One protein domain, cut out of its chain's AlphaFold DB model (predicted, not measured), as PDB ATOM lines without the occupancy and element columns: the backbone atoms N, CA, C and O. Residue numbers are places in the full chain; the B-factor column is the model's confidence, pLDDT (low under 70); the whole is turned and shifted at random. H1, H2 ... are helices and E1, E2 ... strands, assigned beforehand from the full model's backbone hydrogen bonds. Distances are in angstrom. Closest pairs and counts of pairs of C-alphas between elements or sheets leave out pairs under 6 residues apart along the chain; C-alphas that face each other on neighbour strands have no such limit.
ATOM      1  N   GLU A  26     114.295 144.186 189.158       56.97
ATOM      2  CA  GLU A  26     114.190 145.236 188.139       56.97
ATOM      3  C   GLU A  26     114.982 146.517 188.443       56.97
ATOM      4  O   GLU A  26     115.333 147.267 187.531       56.97
ATOM      5  N   PHE A  27     115.282 146.744 189.723       74.19
ATOM      6  CA  PHE A  27     116.052 147.881 190.219       74.19
ATOM      7  C   PHE A  27     117.503 147.507 190.504       74.19
ATOM      8  O   PHE A  27     118.241 148.302 191.092       74.19
ATOM      9  N   LEU A  28     117.929 146.303 190.115       81.44
ATOM     10  CA  LEU A  28     119.314 145.892 190.235       81.44
ATOM     11  C   LEU A  28     120.141 146.448 189.075       81.44
ATOM     12  O   LEU A  28     119.807 146.341 187.895       81.44
ATOM     13  N   CYS A  29     121.272 147.025 189.448       81.88
ATOM     14  CA  CYS A  29     122.387 147.320 188.573       81.88
ATOM     15  C   CYS A  29     122.964 146.032 187.963       81.88
ATOM     16  O   CYS A  29     122.714 144.925 188.441       81.88
ATOM     17  N   LEU A  30     123.812 146.176 186.938       75.31
ATOM     18  CA  LEU A  30     124.478 145.049 186.259       75.31
ATOM     19  C   LEU A  30     125.312 144.144 187.194       75.31
ATOM     20  O   LEU A  30     125.671 143.037 186.807       75.31
ATOM     21  N   ASP A  31     125.635 144.605 188.405       79.06
ATOM     22  CA  ASP A  31     126.342 143.856 189.448       79.06
ATOM     23  C   ASP A  31     125.410 143.186 190.480       79.06
ATOM     24  O   ASP A  31     125.880 142.718 191.519       79.06
ATOM     25  N   GLY A  32     124.097 143.163 190.228       83.00
ATOM     26  CA  GLY A  32     123.093 142.572 191.115       83.00
ATOM     27  C   GLY A  32     122.802 143.386 192.380       83.00
ATOM     28  O   GLY A  32     122.160 142.869 193.292       83.00
ATOM     29  N   LYS A  33     123.270 144.640 192.485       85.69
ATOM     30  CA  LYS A  33     122.970 145.529 193.623       85.69
ATOM     31  C   LYS A  33     121.837 146.490 193.303       85.69
ATOM     32  O   LYS A  33     121.764 147.008 192.197       85.69
ATOM     33  N   GLN A  34     121.016 146.809 194.299       87.56
ATOM     34  CA  GLN A  34     119.954 147.803 194.156       87.56
ATOM     35  C   GLN A  34     120.535 149.187 193.808       87.56
ATOM     36  O   GLN A  34     121.372 149.730 194.541       87.56
ATOM     37  N   GLY A  35     120.103 149.724 192.669       87.50
ATOM     38  CA  GLY A  35     120.379 151.082 192.216       87.50
ATOM     39  C   GLY A  35     119.404 152.097 192.813       87.50
ATOM     40  O   GLY A  35     118.381 151.747 193.404       87.50
ATOM     41  N   ILE A  36     119.731 153.377 192.657       88.44
ATOM     42  CA  ILE A  36     118.875 154.489 193.081       88.44
ATOM     43  C   ILE A  36     117.933 154.826 191.927       88.44
ATOM     44  O   ILE A  36     118.389 155.140 190.830       88.44
ATOM     45  N   ILE A  37     116.626 154.754 192.182       92.00
ATOM     46  CA  ILE A  37     115.583 155.054 191.198       92.00
ATOM     47  C   ILE A  37     115.252 156.545 191.275       92.00
ATOM     48  O   ILE A  37     114.746 157.008 192.297       92.00
ATOM     49  N   ASN A  38     115.475 157.278 190.187       92.69
ATOM     50  CA  ASN A  38     115.069 158.673 190.051       92.69
ATOM     51  C   ASN A  38     113.955 158.768 189.001       92.69
ATOM     52  O   ASN A  38     114.193 158.574 187.809       92.69
ATOM     53  N   TYR A  39     112.724 159.052 189.431       91.19
ATOM     54  CA  TYR A  39     111.596 159.240 188.515       91.19
ATOM     55  C   TYR A  39     111.719 160.584 187.789       91.19
ATOM     56  O   TYR A  39     111.757 161.638 188.418       91.19
ATOM     57  N   LEU A  40     111.765 160.534 186.456       90.56
ATOM     58  CA  LEU A  40     111.680 161.700 185.572       90.56
ATOM     59  C   LEU A  40     110.219 162.029 185.230       90.56
ATOM     60  O   LEU A  40     109.875 163.188 185.023       90.56
ATOM     61  N   GLN A  41     109.368 161.002 185.167       92.06
ATOM     62  CA  GLN A  41     107.937 161.097 184.898       92.06
ATOM     63  C   GLN A  41     107.212 159.963 185.634       92.06
ATOM     64  O   GLN A  41     107.655 158.813 185.598       92.06
ATOM     65  N   HIS A  42     106.096 160.268 186.291       91.12
ATOM     66  CA  HIS A  42     105.227 159.253 186.890       91.12
ATOM     67  C   HIS A  42     104.181 158.767 185.879       91.12
ATOM     68  O   HIS A  42     103.830 159.492 184.952       91.12
ATOM     69  N   PHE A  43     103.687 157.541 186.066       90.75
ATOM     70  CA  PHE A  43     102.623 156.987 185.230       90.75
ATOM     71  C   PHE A  43     101.299 157.734 185.454       90.75
ATOM     72  O   PHE A  43     100.878 157.914 186.599       90.75
ATOM     73  N   VAL A  44     100.630 158.115 184.366       90.81
ATOM     74  CA  VAL A  44      99.267 158.662 184.357       90.81
ATOM     75  C   VAL A  44      98.489 157.981 183.233       90.81
ATOM     76  O   VAL A  44      98.952 157.913 182.098       90.81
ATOM     77  N   GLU A  45      97.300 157.465 183.538       86.56
ATOM     78  CA  GLU A  45      96.499 156.714 182.565       86.56
ATOM     79  C   GLU A  45      95.809 157.632 181.538       86.56
ATOM     80  O   GLU A  45      95.736 157.303 180.354       86.56
ATOM     81  N   GLN A  46      95.324 158.802 181.974       87.94
ATOM     82  CA  GLN A  46      94.608 159.767 181.133       87.94
ATOM     83  C   GLN A  46      95.020 161.219 181.464       87.94
ATOM     84  O   GLN A  46      94.771 161.669 182.584       87.94
ATOM     85  N   PRO A  47      95.612 161.978 180.515       86.19
ATOM     86  CA  PRO A  47      96.141 161.504 179.232       86.19
ATOM     87  C   PRO A  47      97.250 160.465 179.447       86.19
ATOM     88  O   PRO A  47      97.957 160.527 180.449       86.19
ATOM     89  N   PHE A  48      97.409 159.535 178.503       88.88
ATOM     90  CA  PHE A  48      98.406 158.470 178.608       88.88
ATOM     91  C   PHE A  48      99.828 159.041 178.720       88.88
ATOM     92  O   PHE A  48     100.338 159.677 177.793       88.88
ATOM     93  N   GLN A  49     100.462 158.795 179.862       90.44
ATOM     94  CA  GLN A  49     101.847 159.132 180.158       90.44
ATOM     95  C   GLN A  49     102.501 157.911 180.822       90.44
ATOM     96  O   GLN A  49     102.148 157.575 181.953       90.44
ATOM     97  N   PRO A  50     103.450 157.227 180.158       90.50
ATOM     98  CA  PRO A  50     104.197 156.140 180.778       90.50
ATOM     99  C   PRO A  50     105.063 156.665 181.929       90.50
ATOM    100  O   PRO A  50     105.443 157.841 181.943       90.50
ATOM    101  N   ALA A  51     105.435 155.800 182.874       92.81
ATOM    102  CA  ALA A  51     106.475 156.171 183.830       92.81
ATOM    103  C   ALA A  51     107.835 156.192 183.121       92.81
ATOM    104  O   ALA A  51     108.130 155.320 182.304       92.81
ATOM    105  N   ILE A  52     108.668 157.174 183.458       92.69
ATOM    106  CA  ILE A  52     110.047 157.298 182.984       92.69
ATOM    107  C   ILE A  52     110.930 157.474 184.211       92.69
ATOM    108  O   ILE A  52     110.710 158.386 185.009       92.69
ATOM    109  N   PHE A  53     111.938 156.627 184.368       94.50
ATOM    110  CA  PHE A  53     112.858 156.688 185.500       94.50
ATOM    111  C   PHE A  53     114.275 156.303 185.093       94.50
ATOM    112  O   PHE A  53     114.480 155.504 184.179       94.50
ATOM    113  N   THR A  54     115.263 156.867 185.782       93.81
ATOM    114  CA  THR A  54     116.653 156.424 185.691       93.81
ATOM    115  C   THR A  54     116.999 155.530 186.876       93.81
ATOM    116  O   THR A  54     116.480 155.706 187.979       93.81
ATOM    117  N   ILE A  55     117.874 154.556 186.641       92.38
ATOM    118  CA  ILE A  55     118.507 153.740 187.674       92.38
ATOM    119  C   ILE A  55     119.985 154.132 187.690       92.38
ATOM    120  O   ILE A  55     120.722 153.838 186.743       92.38
ATOM    121  N   ASP A  56     120.399 154.814 188.756       89.56
ATOM    122  CA  ASP A  56     121.793 155.165 189.011       89.56
ATOM    123  C   ASP A  56     122.484 154.098 189.862       89.56
ATOM    124  O   ASP A  56     121.952 153.621 190.869       89.56
ATOM    125  N   CYS A  57     123.706 153.748 189.467       86.69
ATOM    126  CA  CYS A  57     124.480 152.648 190.036       86.69
ATOM    127  C   CYS A  57     125.736 153.169 190.760       86.69
ATOM    128  O   CYS A  57     126.855 152.979 190.272       86.69
ATOM    129  N   PRO A  58     125.591 153.827 191.933       80.00
ATOM    130  CA  PRO A  58     126.670 154.578 192.593       80.00
ATOM    131  C   PRO A  58     127.917 153.729 192.881       80.00
ATOM    132  O   PRO A  58     129.045 154.213 192.780       80.00
ATOM    133  N   TRP A  59     127.723 152.440 193.167       78.38
ATOM    134  CA  TRP A  59     128.788 151.471 193.435       78.38
ATOM    135  C   TRP A  59     129.756 151.277 192.260       78.38
ATOM    136  O   TRP A  59     130.928 150.979 192.481       78.38
ATOM    137  N   ILE A  60     129.287 151.459 191.020       71.88
ATOM    138  CA  ILE A  60     130.107 151.303 189.811       71.88
ATOM    139  C   ILE A  60     131.008 152.534 189.623       71.88
ATOM    140  O   ILE A  60     132.188 152.392 189.300       71.88
ATOM    141  N   HIS A  61     130.494 153.735 189.906       67.62
ATOM    142  CA  HIS A  61     131.271 154.977 189.830       67.62
ATOM    143  C   HIS A  61     132.419 155.011 190.848       67.62
ATOM    144  O   HIS A  61     133.526 155.416 190.502       67.62
ATOM    145  N   ALA A  62     132.186 154.515 192.069       63.75
ATOM    146  CA  ALA A  62     133.186 154.483 193.140       63.75
ATOM    147  C   ALA A  62     134.427 153.621 192.833       63.75
ATOM    148  O   ALA A  62     135.458 153.798 193.474       63.75
ATOM    149  N   ASN A  63     134.338 152.698 191.867       60.56
ATOM    150  CA  ASN A  63     135.457 151.847 191.449       60.56
ATOM    151  C   ASN A  63     136.132 152.341 190.152       60.56
ATOM    152  O   ASN A  63     137.234 151.908 189.823       60.56
ATOM    153  N   ALA A  64     135.489 153.253 189.411       57.34
ATOM    154  CA  ALA A  64     136.034 153.848 188.190       57.34
ATOM    155  C   ALA A  64     137.021 154.998 188.472       57.34
ATOM    156  O   ALA A  64     137.892 155.277 187.652       57.34
ATOM    157  N   THR A  65     136.923 155.639 189.639       52.78
ATOM    158  CA  THR A  65     137.758 156.779 190.066       52.78
ATOM    159  C   THR A  65     139.206 156.428 190.424       52.78
ATOM    160  O   THR A  65     139.989 157.334 190.690       52.78
ATOM    161  N   GLN A  79     129.643 164.656 173.261       52.69
ATOM    162  CA  GLN A  79     128.427 163.865 173.367       52.69
ATOM    163  C   GLN A  79     128.217 163.197 172.010       52.69
ATOM    164  O   GLN A  79     127.884 163.864 171.030       52.69
ATOM    165  N   THR A  80     128.455 161.893 171.930       60.75
ATOM    166  CA  THR A  80     128.030 161.113 170.778       60.75
ATOM    167  C   THR A  80     126.506 161.082 170.818       60.75
ATOM    168  O   THR A  80     125.897 160.434 171.670       60.75
ATOM    169  N   SER A  81     125.875 161.852 169.931       63.97
ATOM    170  CA  SER A  81     124.438 161.793 169.680       63.97
ATOM    171  C   SER A  81     124.139 160.505 168.919       63.97
ATOM    172  O   SER A  81     124.066 160.466 167.689       63.97
ATOM    173  N   VAL A  82     124.022 159.402 169.656       68.25
ATOM    174  CA  VAL A  82     123.755 158.090 169.069       68.25
ATOM    175  C   VAL A  82     122.256 157.986 168.808       68.25
ATOM    176  O   VAL A  82     121.496 157.457 169.606       68.25
ATOM    177  N   CYS A  83     121.822 158.530 167.672       77.75
ATOM    178  CA  CYS A  83     120.423 158.496 167.235       77.75
ATOM    179  C   CYS A  83     120.208 157.659 165.958       77.75
ATOM    180  O   CYS A  83     119.150 157.738 165.340       77.75
ATOM    181  N   SER A  84     121.194 156.850 165.546       67.19
ATOM    182  CA  SER A  84     121.178 156.154 164.244       67.19
ATOM    183  C   SER A  84     121.731 154.719 164.257       67.19
ATOM    184  O   SER A  84     121.972 154.146 163.196       67.19
ATOM    185  N   THR A  85     121.972 154.120 165.421       69.44
ATOM    186  CA  THR A  85     122.415 152.719 165.491       69.44
ATOM    187  C   THR A  85     121.261 151.773 165.201       69.44
ATOM    188  O   THR A  85     120.278 151.754 165.937       69.44
ATOM    189  N   ASP A  86     121.391 150.978 164.145       76.38
ATOM    190  CA  ASP A  86     120.424 149.935 163.826       76.38
ATOM    191  C   ASP A  86     120.662 148.678 164.684       76.38
ATOM    192  O   ASP A  86     121.795 148.231 164.869       76.38
ATOM    193  N   CYS A  87     119.572 148.106 165.191       79.62
ATOM    194  CA  CYS A  87     119.547 146.900 166.013       79.62
ATOM    195  C   CYS A  87     119.178 145.625 165.238       79.62
ATOM    196  O   CYS A  87     119.271 144.538 165.809       79.62
ATOM    197  N   THR A  88     118.808 145.717 163.952       76.25
ATOM    198  CA  THR A  88     118.358 144.574 163.126       76.25
ATOM    199  C   THR A  88     119.276 143.350 163.180       76.25
ATOM    200  O   THR A  88     118.791 142.224 163.199       76.25
ATOM    201  N   ARG A  89     120.602 143.544 163.234       78.19
ATOM    202  CA  ARG A  89     121.596 142.449 163.268       78.19
ATOM    203  C   ARG A  89     121.990 141.978 164.672       78.19
ATOM    204  O   ARG A  89     122.645 140.946 164.791       78.19
ATOM    205  N   ALA A  90     121.643 142.734 165.712       80.81
ATOM    206  CA  ALA A  90     122.041 142.476 167.100       80.81
ATOM    207  C   ALA A  90     120.872 142.031 167.999       80.81
ATOM    208  O   ALA A  90     121.091 141.714 169.168       80.81
ATOM    209  N   ALA A  91     119.651 141.988 167.457       88.31
ATOM    210  CA  ALA A  91     118.457 141.522 168.146       88.31
ATOM    211  C   ALA A  91     118.587 140.058 168.606       88.31
ATOM    212  O   ALA A  91     118.889 139.155 167.824       88.31
ATOM    213  N   ARG A  92     118.324 139.821 169.891       93.75
ATOM    214  CA  ARG A  92     118.279 138.506 170.535       93.75
ATOM    215  C   ARG A  92     117.047 138.429 171.422       93.75
ATOM    216  O   ARG A  92     116.855 139.280 172.284       93.75
ATOM    217  N   CYS A  93     116.224 137.408 171.237       94.19
ATOM    218  CA  CYS A  93     115.028 137.224 172.053       94.19
ATOM    219  C   CYS A  93     115.363 136.504 173.368       94.19
ATOM    220  O   CYS A  93     116.265 135.664 173.418       94.19
ATOM    221  N   TYR A  94     114.656 136.847 174.443       86.12
ATOM    222  CA  TYR A  94     114.822 136.224 175.754       86.12
ATOM    223  C   TYR A  94     114.082 134.881 175.836       86.12
ATOM    224  O   TYR A  94     113.039 134.694 175.220       86.12
ATOM    225  N   GLY A  95     114.594 133.950 176.644       76.81
ATOM    226  CA  GLY A  95     113.820 132.808 177.143       76.81
ATOM    227  C   GLY A  95     113.336 133.093 178.567       76.81
ATOM    228  O   GLY A  95     114.068 133.710 179.338       76.81
ATOM    229  N   GLY A  96     112.124 132.663 178.925       75.19
ATOM    230  CA  GLY A  96     111.541 132.901 180.252       75.19
ATOM    231  C   GLY A  96     110.014 132.775 180.267       75.19
ATOM    232  O   GLY A  96     109.420 132.268 179.317       75.19
ATOM    233  N   THR A  97     109.384 133.246 181.343       75.25
ATOM    234  CA  THR A  97     107.932 133.185 181.575       75.25
ATOM    235  C   THR A  97     107.272 134.565 181.519       75.25
ATOM    236  O   THR A  97     107.839 135.556 181.969       75.25
ATOM    237  N   GLY A  98     106.037 134.603 181.001       82.50
ATOM    238  CA  GLY A  98     105.262 135.833 180.787       82.50
ATOM    239  C   GLY A  98     105.692 136.583 179.525       82.50
ATOM    240  O   GLY A  98     106.874 136.643 179.212       82.50
ATOM    241  N   THR A  99     104.740 137.143 178.779       88.94
ATOM    242  CA  THR A  99     105.012 137.929 177.566       88.94
ATOM    243  C   THR A  99     104.314 139.289 177.659       88.94
ATOM    244  O   THR A  99     103.187 139.350 178.158       88.94
ATOM    245  N   PRO A 100     104.955 140.398 177.239       93.00
ATOM    246  CA  PRO A 100     104.280 141.688 177.178       93.00
ATOM    247  C   PRO A 100     103.147 141.639 176.153       93.00
ATOM    248  O   PRO A 100     103.252 140.967 175.124       93.00
ATOM    249  N   LEU A 101     102.085 142.407 176.377       94.44
ATOM    250  CA  LEU A 101     101.078 142.639 175.352       94.44
ATOM    251  C   LEU A 101     101.680 143.530 174.263       94.44
ATOM    252  O   LEU A 101     102.109 144.657 174.521       94.44
ATOM    253  N   THR A 102     101.666 143.048 173.019       95.06
ATOM    254  CA  THR A 102     102.175 143.788 171.853       95.06
ATOM    255  C   THR A 102     101.548 145.182 171.737       95.06
ATOM    256  O   THR A 102     102.240 146.131 171.376       95.06
ATOM    257  N   SER A 103     100.270 145.330 172.107       95.75
ATOM    258  CA  SER A 103      99.553 146.611 172.140       95.75
ATOM    259  C   SER A 103     100.139 147.612 173.139       95.75
ATOM    260  O   SER A 103     100.288 148.784 172.798       95.75
ATOM    261  N   ASP A 104     100.523 147.167 174.341       95.56
ATOM    262  CA  ASP A 104     101.140 148.034 175.355       95.56
ATOM    263  C   ASP A 104     102.509 148.530 174.876       95.56
ATOM    264  O   ASP A 104     102.834 149.710 175.005       95.56
ATOM    265  N   CYS A 105     103.298 147.642 174.263       96.81
ATOM    266  CA  CYS A 105     104.590 148.004 173.690       96.81
ATOM    267  C   CYS A 105     104.459 148.945 172.478       96.81
ATOM    268  O   CYS A 105     105.244 149.882 172.336       96.81
ATOM    269  N   GLN A 106     103.456 148.748 171.617       96.50
ATOM    270  CA  GLN A 106     103.174 149.648 170.492       96.50
ATOM    271  C   GLN A 106     102.713 151.035 170.959       96.50
ATOM    272  O   GLN A 106     103.159 152.040 170.402       96.50
ATOM    273  N   ALA A 107     101.883 151.114 172.004       96.06
ATOM    274  CA  ALA A 107     101.480 152.381 172.616       96.06
ATOM    275  C   ALA A 107     102.685 153.125 173.220       96.06
ATOM    276  O   ALA A 107     102.873 154.315 172.964       96.06
ATOM    277  N   LEU A 108     103.551 152.408 173.945       96.56
ATOM    278  CA  LEU A 108     104.786 152.940 174.526       96.56
ATOM    279  C   LEU A 108     105.751 153.488 173.461       96.56
ATOM    280  O   LEU A 108     106.302 154.578 173.609       96.56
ATOM    281  N   SER A 109     105.910 152.755 172.360       96.69
ATOM    282  CA  SER A 109     106.726 153.170 171.216       96.69
ATOM    283  C   SER A 109     106.155 154.399 170.504       96.69
ATOM    284  O   SER A 109     106.874 155.369 170.263       96.69
ATOM    285  N   SER A 110     104.842 154.413 170.261       96.75
ATOM    286  CA  SER A 110     104.140 155.553 169.653       96.75
ATOM    287  C   SER A 110     104.259 156.817 170.511       96.75
ATOM    288  O   SER A 110     104.466 157.907 169.981       96.75
ATOM    289  N   TYR A 111     104.196 156.676 171.841       96.44
ATOM    290  CA  TYR A 111     104.417 157.776 172.778       96.44
ATOM    291  C   TYR A 111     105.838 158.345 172.676       96.44
ATOM    292  O   TYR A 111     105.999 159.558 172.556       96.44
ATOM    293  N   LEU A 112     106.872 157.495 172.673       96.06
ATOM    294  CA  LEU A 112     108.262 157.945 172.520       96.06
ATOM    295  C   LEU A 112     108.483 158.634 171.165       96.06
ATOM    296  O   LEU A 112     109.050 159.726 171.112       96.06
ATOM    297  N   GLN A 113     107.963 158.057 170.080       95.81
ATOM    298  CA  GLN A 113     108.042 158.656 168.749       95.81
ATOM    299  C   GLN A 113     107.352 160.029 168.685       95.81
ATOM    300  O   GLN A 113     107.890 160.946 168.066       95.81
ATOM    301  N   GLY A 114     106.201 160.190 169.347       96.00
ATOM    302  CA  GLY A 114     105.492 161.467 169.452       96.00
ATOM    303  C   GLY A 114     106.179 162.492 170.362       96.00
ATOM    304  O   GLY A 114     106.096 163.689 170.095       96.00
ATOM    305  N   ARG A 115     106.881 162.043 171.412       94.69
ATOM    306  CA  ARG A 115     107.626 162.912 172.337       94.69
ATOM    307  C   ARG A 115     108.862 163.520 171.670       94.69
ATOM    308  O   ARG A 115     109.104 164.711 171.834       94.69
ATOM    309  N   ASN A 116     109.614 162.716 170.912       93.00
ATOM    310  CA  ASN A 116     110.793 163.125 170.132       93.00
ATOM    311  C   ASN A 116     111.822 163.976 170.920       93.00
ATOM    312  O   ASN A 116     112.436 164.897 170.376       93.00
ATOM    313  N   ILE A 117     112.010 163.683 172.210       93.75
ATOM    314  CA  ILE A 117     112.999 164.342 173.069       93.75
ATOM    315  C   ILE A 117     114.342 163.603 172.972       93.75
ATOM    316  O   ILE A 117     114.422 162.413 172.658       93.75
ATOM    317  N   GLN A 118     115.424 164.334 173.239       93.94
ATOM    318  CA  GLN A 118     116.752 163.768 173.444       93.94
ATOM    319  C   GLN A 118     117.020 163.637 174.944       93.94
ATOM    320  O   GLN A 118     116.971 164.625 175.675       93.94
ATOM    321  N   THR A 119     117.314 162.423 175.405       93.00
ATOM    322  CA  THR A 119     117.626 162.139 176.811       93.00
ATOM    323  C   THR A 119     119.122 161.868 176.948       93.00
ATOM    324  O   THR A 119     119.662 160.979 176.289       93.00
ATOM    325  N   ALA A 120     119.810 162.634 177.798       93.44
ATOM    326  CA  ALA A 120     121.203 162.370 178.142       93.44
ATOM    327  C   ALA A 120     121.270 161.255 179.196       93.44
ATOM    328  O   ALA A 120     120.717 161.400 180.285       93.44
ATOM    329  N   VAL A 121     121.957 160.161 178.876       93.62
ATOM    330  CA  VAL A 121     122.125 158.994 179.749       93.62
ATOM    331  C   VAL A 121     123.581 158.912 180.175       93.62
ATOM    332  O   VAL A 121     124.475 158.758 179.339       93.62
ATOM    333  N   ASN A 122     123.844 159.025 181.472       93.00
ATOM    334  CA  ASN A 122     125.204 158.986 182.005       93.00
ATOM    335  C   ASN A 122     125.858 157.610 181.800       93.00
ATOM    336  O   ASN A 122     125.177 156.598 181.646       93.00
ATOM    337  N   GLY A 123     127.192 157.561 181.785       91.12
ATOM    338  CA  GLY A 123     127.910 156.288 181.694       91.12
ATOM    339  C   GLY A 123     127.530 155.373 182.860       91.12
ATOM    340  O   GLY A 123     127.512 155.827 184.002       91.12
ATOM    341  N   LYS A 124     127.218 154.102 182.581       89.06
ATOM    342  CA  LYS A 124     126.716 153.096 183.543       89.06
ATOM    343  C   LYS A 124     125.324 153.364 184.137       89.06
ATOM    344  O   LYS A 124     124.898 152.613 185.012       89.06
ATOM    345  N   GLN A 125     124.600 154.366 183.642       93.25
ATOM    346  CA  GLN A 125     123.201 154.618 183.991       93.25
ATOM    347  C   GLN A 125     122.261 153.811 183.083       93.25
ATOM    348  O   GLN A 125     122.570 153.554 181.915       93.25
ATOM    349  N   SER A 126     121.089 153.440 183.602       93.94
ATOM    350  CA  SER A 126     119.973 152.955 182.779       93.94
ATOM    351  C   SER A 126     118.794 153.917 182.840       93.94
ATOM    352  O   SER A 126     118.515 154.473 183.899       93.94
ATOM    353  N   VAL A 127     118.080 154.083 181.730       95.31
ATOM    354  CA  VAL A 127     116.775 154.753 181.666       95.31
ATOM    355  C   VAL A 127     115.736 153.714 181.282       95.31
ATOM    356  O   VAL A 127     115.947 152.951 180.340       95.31
ATOM    357  N   SER A 128     114.615 153.698 181.988       95.88
ATOM    358  CA  SER A 128     113.491 152.806 181.722       95.88
ATOM    359  C   SER A 128     112.218 153.611 181.488       95.88
ATOM    360  O   SER A 128     111.991 154.640 182.126       95.88
ATOM    361  N   VAL A 129     111.387 153.120 180.574       96.12
ATOM    362  CA  VAL A 129     110.079 153.667 180.205       96.12
ATOM    363  C   VAL A 129     109.079 152.517 180.325       96.12
ATOM    364  O   VAL A 129     109.305 151.460 179.731       96.12
ATOM    365  N   THR A 130     108.009 152.668 181.108       95.69
ATOM    366  CA  THR A 130     107.056 151.575 181.385       95.69
ATOM    367  C   THR A 130     105.606 151.965 181.143       95.69
ATOM    368  O   THR A 130     105.169 153.076 181.448       95.69
ATOM    369  N   SER A 131     104.842 151.014 180.609       94.12
ATOM    370  CA  SER A 131     103.402 151.123 180.375       94.12
ATOM    371  C   SER A 131     102.761 149.749 180.508       94.12
ATOM    372  O   SER A 131     103.103 148.851 179.740       94.12
ATOM    373  N   ASN A 132     101.804 149.601 181.429       94.06
ATOM    374  CA  ASN A 132     101.042 148.366 181.637       94.06
ATOM    375  C   ASN A 132     101.965 147.136 181.705       94.06
ATOM    376  O   ASN A 132     102.762 147.042 182.635       94.06
ATOM    377  N   THR A 133     101.901 146.221 180.731       95.25
ATOM    378  CA  THR A 133     102.736 145.010 180.673       95.25
ATOM    379  C   THR A 133     104.103 145.200 180.007       95.25
ATOM    380  O   THR A 133     104.914 144.279 180.056       95.25
ATOM    381  N   CYS A 134     104.407 146.354 179.409       96.31
ATOM    382  CA  CYS A 134     105.635 146.567 178.640       96.31
ATOM    383  C   CYS A 134     106.639 147.504 179.329       96.31
ATOM    384  O   CYS A 134     106.280 148.570 179.840       96.31
ATOM    385  N   LEU A 135     107.915 147.119 179.297       95.69
ATOM    386  CA  LEU A 135     109.056 147.902 179.760       95.69
ATOM    387  C   LEU A 135     110.089 148.009 178.636       95.69
ATOM    388  O   LEU A 135     110.564 146.999 178.116       95.69
ATOM    389  N   PHE A 136     110.463 149.238 178.287       96.50
ATOM    390  CA  PHE A 136     111.651 149.521 177.487       96.50
ATOM    391  C   PHE A 136     112.759 150.004 178.418       96.50
ATOM    392  O   PHE A 136     112.530 150.904 179.224       96.50
ATOM    393  N   ARG A 137     113.971 149.463 178.288       95.69
ATOM    394  CA  ARG A 137     115.150 149.915 179.038       95.69
ATOM    395  C   ARG A 137     116.310 150.180 178.094       95.69
ATOM    396  O   ARG A 137     116.633 149.354 177.252       95.69
ATOM    397  N   PHE A 138     116.956 151.320 178.274       95.19
ATOM    398  CA  PHE A 138     118.212 151.676 177.638       95.19
ATOM    399  C   PHE A 138     119.293 151.754 178.717       95.19
ATOM    400  O   PHE A 138     119.184 152.542 179.654       95.19
ATOM    401  N   THR A 139     120.342 150.948 178.595       94.38
ATOM    402  CA  THR A 139     121.480 150.910 179.518       94.38
ATOM    403  C   THR A 139     122.726 151.403 178.798       94.38
ATOM    404  O   THR A 139     123.188 150.772 177.846       94.38
ATOM    405  N   ASN A 140     123.306 152.509 179.262       93.75
ATOM    406  CA  ASN A 140     124.570 153.013 178.739       93.75
ATOM    407  C   ASN A 140     125.738 152.224 179.359       93.75
ATOM    408  O   ASN A 140     126.098 152.414 180.521       93.75
ATOM    409  N   ASN A 141     126.354 151.344 178.572       91.12
ATOM    410  CA  ASN A 141     127.510 150.548 178.981       91.12
ATOM    411  C   ASN A 141     128.840 151.317 178.863       91.12
ATOM    412  O   ASN A 141     129.851 150.842 179.393       91.12
ATOM    413  N   ALA A 142     128.875 152.488 178.220       89.94
ATOM    414  CA  ALA A 142     130.063 153.332 178.138       89.94
ATOM    415  C   ALA A 142     130.411 153.993 179.488       89.94
ATOM    416  O   ALA A 142     129.646 153.966 180.454       89.94
ATOM    417  N   ALA A 143     131.609 154.581 179.562       88.62
ATOM    418  CA  ALA A 143     132.036 155.406 180.697       88.62
ATOM    419  C   ALA A 143     131.591 156.876 180.561       88.62
ATOM    420  O   ALA A 143     131.426 157.570 181.561       88.62
ATOM    421  N   SER A 144     131.393 157.350 179.329       90.75
ATOM    422  CA  SER A 144     130.889 158.686 179.000       90.75
ATOM    423  C   SER A 144     129.362 158.721 178.955       90.75
ATOM    424  O   SER A 144     128.713 157.698 178.724       90.75
ATOM    425  N   SER A 145     128.776 159.908 179.123       91.19
ATOM    426  CA  SER A 145     127.362 160.107 178.805       91.19
ATOM    427  C   SER A 145     127.115 160.015 177.296       91.19
ATOM    428  O   SER A 145     127.958 160.407 176.488       91.19
ATOM    429  N   VAL A 146     125.951 159.486 176.932       91.25
ATOM    430  CA  VAL A 146     125.454 159.356 175.557       91.25
ATOM    431  C   VAL A 146     124.118 160.083 175.478       91.25
ATOM    432  O   VAL A 146     123.300 159.968 176.391       91.25
ATOM    433  N   THR A 147     123.886 160.830 174.401       92.06
ATOM    434  CA  THR A 147     122.580 161.454 174.150       92.06
ATOM    435  C   THR A 147     121.787 160.557 173.211       92.06
ATOM    436  O   THR A 147     122.251 160.261 172.109       92.06
ATOM    437  N   TRP A 148     120.607 160.125 173.651       91.19
ATOM    438  CA  TRP A 148     119.753 159.179 172.936       91.19
ATOM    439  C   TRP A 148     118.431 159.831 172.522       91.19
ATOM    440  O   TRP A 148     117.806 160.530 173.321       91.19
ATOM    441  N   CYS A 149     118.001 159.609 171.278       94.00
ATOM    442  CA  CYS A 149     116.751 160.154 170.745       94.00
ATOM    443  C   CYS A 149     115.582 159.179 170.962       94.00
ATOM    444  O   CYS A 149     115.684 157.997 170.624       94.00
ATOM    445  N   ASP A 150     114.438 159.679 171.436       94.75
ATOM    446  CA  ASP A 150     113.230 158.862 171.631       94.75
ATOM    447  C   ASP A 150     112.733 158.199 170.338       94.75
ATOM    448  O   ASP A 150     112.257 157.068 170.365       94.75
ATOM    449  N   SER A 151     112.866 158.876 169.194       94.25
ATOM    450  CA  SER A 151     112.493 158.350 167.874       94.25
ATOM    451  C   SER A 151     113.314 157.116 167.486       94.25
ATOM    452  O   SER A 151     112.773 156.133 166.976       94.25
ATOM    453  N   SER A 152     114.612 157.126 167.792       92.94
ATOM    454  CA  SER A 152     115.522 155.996 167.592       92.94
ATOM    455  C   SER A 152     115.228 154.862 168.573       92.94
ATOM    456  O   SER A 152     115.248 153.698 168.173       92.94
ATOM    457  N   TRP A 153     114.889 155.194 169.826       93.31
ATOM    458  CA  TRP A 153     114.423 154.225 170.821       93.31
ATOM    459  C   TRP A 153     113.150 153.518 170.346       93.31
ATOM    460  O   TRP A 153     113.129 152.294 170.269       93.31
ATOM    461  N   ALA A 154     112.122 154.274 169.954       94.94
ATOM    462  CA  ALA A 154     110.859 153.755 169.438       94.94
ATOM    463  C   ALA A 154     111.068 152.838 168.220       94.94
ATOM    464  O   ALA A 154     110.541 151.727 168.177       94.94
ATOM    465  N   SER A 155     111.901 153.261 167.264       94.69
ATOM    466  CA  SER A 155     112.250 152.471 166.076       94.69
ATOM    467  C   SER A 155     112.920 151.132 166.430       94.69
ATOM    468  O   SER A 155     112.470 150.074 165.987       94.69
ATOM    469  N   GLN A 156     113.947 151.151 167.287       94.06
ATOM    470  CA  GLN A 156     114.667 149.939 167.702       94.06
ATOM    471  C   GLN A 156     113.794 149.017 168.566       94.06
ATOM    472  O   GLN A 156     113.796 147.802 168.362       94.06
ATOM    473  N   SER A 157     112.988 149.576 169.475       94.50
ATOM    474  CA  SER A 157     111.998 148.814 170.239       94.50
ATOM    475  C   SER A 157     110.953 148.176 169.325       94.50
ATOM    476  O   SER A 157     110.647 147.004 169.511       94.50
ATOM    477  N   ASN A 158     110.447 148.877 168.303       94.94
ATOM    478  CA  ASN A 158     109.520 148.304 167.317       94.94
ATOM    479  C   ASN A 158     110.131 147.116 166.570       94.94
ATOM    480  O   ASN A 158     109.456 146.101 166.417       94.94
ATOM    481  N   ALA A 159     111.405 147.202 166.174       94.00
ATOM    482  CA  ALA A 159     112.115 146.088 165.549       94.00
ATOM    483  C   ALA A 159     112.268 144.882 166.499       94.00
ATOM    484  O   ALA A 159     112.087 143.738 166.079       94.00
ATOM    485  N   LEU A 160     112.542 145.109 167.791       93.75
ATOM    486  CA  LEU A 160     112.556 144.037 168.797       93.75
ATOM    487  C   LEU A 160     111.158 143.442 169.023       93.75
ATOM    488  O   LEU A 160     111.028 142.224 169.113       93.75
ATOM    489  N   ILE A 161     110.109 144.269 169.054       94.25
ATOM    490  CA  ILE A 161     108.719 143.819 169.195       94.25
ATOM    491  C   ILE A 161     108.324 142.931 168.013       94.25
ATOM    492  O   ILE A 161     107.846 141.825 168.234       94.25
ATOM    493  N   SER A 162     108.572 143.358 166.771       93.88
ATOM    494  CA  SER A 162     108.227 142.566 165.581       93.88
ATOM    495  C   SER A 162     109.038 141.277 165.437       93.88
ATOM    496  O   SER A 162     108.586 140.354 164.767       93.88
ATOM    497  N   THR A 163     110.236 141.216 166.028       93.56
ATOM    498  CA  THR A 163     111.136 140.054 165.924       93.56
ATOM    499  C   THR A 163     110.912 139.039 167.048       93.56
ATOM    500  O   THR A 163     111.020 137.839 166.814       93.56
ATOM    501  N   CYS A 164     110.613 139.501 168.266       93.50
ATOM    502  CA  CYS A 164     110.589 138.661 169.467       93.50
ATOM    503  C   CYS A 164     109.187 138.436 170.056       93.50
ATOM    504  O   CYS A 164     108.941 137.385 170.658       93.50
ATOM    505  N   LEU A 165     108.248 139.373 169.896       92.31
ATOM    506  CA  LEU A 165     106.872 139.203 170.367       92.31
ATOM    507  C   LEU A 165     105.977 138.605 169.261       92.31
ATOM    508  O   LEU A 165     106.237 138.808 168.078       92.31
ATOM    509  N   PRO A 166     104.906 137.867 169.614       90.25
ATOM    510  CA  PRO A 166     104.426 137.571 170.969       90.25
ATOM    511  C   PRO A 166     105.031 136.299 171.589       90.25
ATOM    512  O   PRO A 166     104.629 135.917 172.683       90.25
ATOM    513  N   GLN A 167     105.939 135.601 170.895       85.75
ATOM    514  CA  GLN A 167     106.368 134.249 171.289       85.75
ATOM    515  C   GLN A 167     107.387 134.205 172.435       85.75
ATOM    516  O   GLN A 167     107.599 133.139 173.011       85.75
ATOM    517  N   THR A 168     108.018 135.330 172.776       89.38
ATOM    518  CA  THR A 168     109.037 135.395 173.831       89.38
ATOM    519  C   THR A 168     108.737 136.495 174.860       89.38
ATOM    520  O   THR A 168     108.039 137.458 174.532       89.38
ATOM    521  N   PRO A 169     109.279 136.404 176.094       88.69
ATOM    522  CA  PRO A 169     109.133 137.432 177.137       88.69
ATOM    523  C   PRO A 169     109.676 138.820 176.801       88.69
ATOM    524  O   PRO A 169     109.518 139.758 177.586       88.69
ATOM    525  N   GLY A 170     110.373 138.951 175.675       91.44
ATOM    526  CA  GLY A 170     111.054 140.167 175.288       91.44
ATOM    527  C   GLY A 170     112.255 139.890 174.396       91.44
ATOM    528  O   GLY A 170     112.563 138.750 174.051       91.44
ATOM    529  N   GLY A 171     112.986 140.945 174.078       92.25
ATOM    530  CA  GLY A 171     114.254 140.856 173.375       92.25
ATOM    531  C   GLY A 171     115.194 141.974 173.779       92.25
ATOM    532  O   GLY A 171     114.800 142.941 174.430       92.25
ATOM    533  N   TYR A 172     116.447 141.832 173.381       93.81
ATOM    534  CA  TYR A 172     117.471 142.836 173.576       93.81
ATOM    535  C   TYR A 172     118.328 143.011 172.332       93.81
ATOM    536  O   TYR A 172     118.497 142.101 171.523       93.81
ATOM    537  N   CYS A 173     118.888 144.200 172.212       92.69
ATOM    538  CA  CYS A 173     119.927 144.563 171.274       92.69
ATOM    539  C   CYS A 173     121.143 144.981 172.100       92.69
ATOM    540  O   CYS A 173     121.067 145.944 172.866       92.69
ATOM    541  N   ASP A 174     122.239 144.234 171.988       89.69
ATOM    542  CA  ASP A 174     123.491 144.544 172.681       89.69
ATOM    543  C   ASP A 174     124.503 145.098 171.679       89.69
ATOM    544  O   ASP A 174     124.916 144.414 170.737       89.69
ATOM    545  N   ILE A 175     124.871 146.362 171.862       85.62
ATOM    546  CA  ILE A 175     125.874 147.073 171.073       85.62
ATOM    547  C   ILE A 175     126.993 147.478 172.039       85.62
ATOM    548  O   ILE A 175     126.768 147.734 173.218       85.62
ATOM    549  N   THR A 176     128.234 147.540 171.556       81.88
ATOM    550  CA  THR A 176     129.454 147.643 172.388       81.88
ATOM    551  C   THR A 176     129.459 148.752 173.450       81.88
ATOM    552  O   THR A 176     130.222 148.666 174.412       81.88
ATOM    553  N   GLN A 177     128.635 149.792 173.289       86.75
ATOM    554  CA  GLN A 177     128.513 150.926 174.206       86.75
ATOM    555  C   GLN A 177     127.157 151.029 174.918       86.75
ATOM    556  O   GLN A 177     127.059 151.781 175.885       86.75
ATOM    557  N   PHE A 178     126.121 150.303 174.499       90.06
ATOM    558  CA  PHE A 178     124.789 150.384 175.102       90.06
ATOM    559  C   PHE A 178     123.952 149.138 174.803       90.06
ATOM    560  O   PHE A 178     124.101 148.494 173.766       90.06
ATOM    561  N   LYS A 179     123.027 148.837 175.709       92.06
ATOM    562  CA  LYS A 179     122.084 147.727 175.594       92.06
ATOM    563  C   LYS A 179     120.662 148.271 175.628       92.06
ATOM    564  O   LYS A 179     120.331 149.055 176.515       92.06
ATOM    565  N   LEU A 180     119.841 147.866 174.667       92.44
ATOM    566  CA  LEU A 180     118.427 148.218 174.595       92.44
ATOM    567  C   LEU A 180     117.597 146.952 174.799       92.44
ATOM    568  O   LEU A 180     117.753 145.988 174.058       92.44
ATOM    569  N   ASP A 181     116.725 146.969 175.802       93.50
ATOM    570  CA  ASP A 181     115.856 145.864 176.198       93.50
ATOM    571  C   ASP A 181     114.385 146.238 176.000       93.50
ATOM    572  O   ASP A 181     113.960 147.345 176.343       93.50
ATOM    573  N   VAL A 182     113.596 145.274 175.535       93.50
ATOM    574  CA  VAL A 182     112.133 145.261 175.615       93.50
ATOM    575  C   VAL A 182     111.749 144.009 176.391       93.50
ATOM    576  O   VAL A 182     112.071 142.909 175.948       93.50
ATOM    577  N   CYS A 183     111.084 144.139 177.535       93.38
ATOM    578  CA  CYS A 183     110.650 142.992 178.338       93.38
ATOM    579  C   CYS A 183     109.342 143.262 179.092       93.38
ATOM    580  O   CYS A 183     108.782 144.361 179.036       93.38
ATOM    581  N   LEU A 184     108.830 142.231 179.772       92.38
ATOM    582  CA  LEU A 184     107.657 142.346 180.635       92.38
ATOM    583  C   LEU A 184     107.931 143.366 181.749       92.38
ATOM    584  O   LEU A 184     108.959 143.286 182.421       92.38
ATOM    585  N   ASN A 185     107.007 144.301 181.965       91.12
ATOM    586  CA  ASN A 185     107.037 145.182 183.125       91.12
ATOM    587  C   ASN A 185     106.793 144.343 184.397       91.12
ATOM    588  O   ASN A 185     105.700 143.799 184.549       91.12
TER     589      ASN A 185
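AT A GLANCE: This is residues 26 to 65 and 79 to 185 of the 596 residues of an uncharacterized protein of Serendipita indica (strain DSM 11827) (UniProt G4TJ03). One twisted sheet of seven strands forms a slab, and two long helices, H2 and H3, pack side by side over one of its faces, running opposite ways. A small two-stranded ribbon, E4 and E7, continues from the neighbouring ends of these helices, and the short helix H1 lies far out at one end of the domain. The printed part has 147 residues, with three named helices and nine named strands in the order E1 E2 H1 E3 H2 E4 E5 E6 E7 H3 E8 E9, of mixed class. The large sheet has the order E1 E2 E5 E6 E9 E8 E3 and is antiparallel throughout. The whole is compact, with a radius of gyration of the C-alphas of 14.4 A and spans of 43 by 34 by 30 A.

IN THESE COORDINATES: The large sheet holds E1, residues 36 to 41, E2, residues 51 to 56, E5, residues 126 to 131, E6, residues 134 to 140 and 20.0 A long, E9, residues 178 to 184 and 19.7 A long, E8, residues 170 to 175, and E3, residues 91 to 93. E1 begins at C-alpha 36 (118.875, 154.489, 193.081), and E9 ends at C-alpha 184 (107.657, 142.346, 180.635). H2 is residues 102 to 115, 19.9 A, and H3 is residues 150 to 164, 20.5 A, beginning at C-alpha 150 (113.230, 158.862, 171.631). E4 is residues 118 to 121, E7 residues 146 to 149, and H1 residues 58 to 64.

HOW THE PARTS SIT: In the hairpin E5 and E6, N 127 and O 138 are 2.8 A apart, within hydrogen-bond range. Between E6 and E9, N 139 and O 179 are 2.8 A apart; in the hairpin E8 and E9, N 173 and O 180 are 2.8 A apart. At the edges, N 38 and O 54 of the hairpin E1 and E2 are 2.9 A apart, and N 92 of E3 and O 172 of E8 2.8 A. Between E2 and E5, N 55 and O 126 are 2.8 A apart. H2 is on the sheet at a height of 9.4 A, over E5 and E6. H3 is on the same face at 8.6 A, over E6 and E9, and only just over E8 and E3, with 3 C-alphas each. H2 and H3 touch at a shallow tilt of 17 degrees, their closest C-alphas, Ser 109 and Ala 154, 4.5 A apart. E4 and E7 are antiparallel, with N 121 and O 146 2.8 A apart. H1 is not on the sheet and is apart from H2 and H3. In H2 and H3 every O i to N i+4 pair is within hydrogen-bond range; in H1, 2 of 3 are.

THE WHOLE: The two C-alphas farthest apart, Gln 46 and Thr 65, are 44.2 A apart. Residues 66 to 78 are not printed, and C-alphas 65 and 79 are 20.4 A apart across this cut. Of the links that are printed whole, none is long. The mean pLDDT of the printed part is 88.1; residues 26, 61 to 65, 79 to 82 and 84 to 85 are under 70.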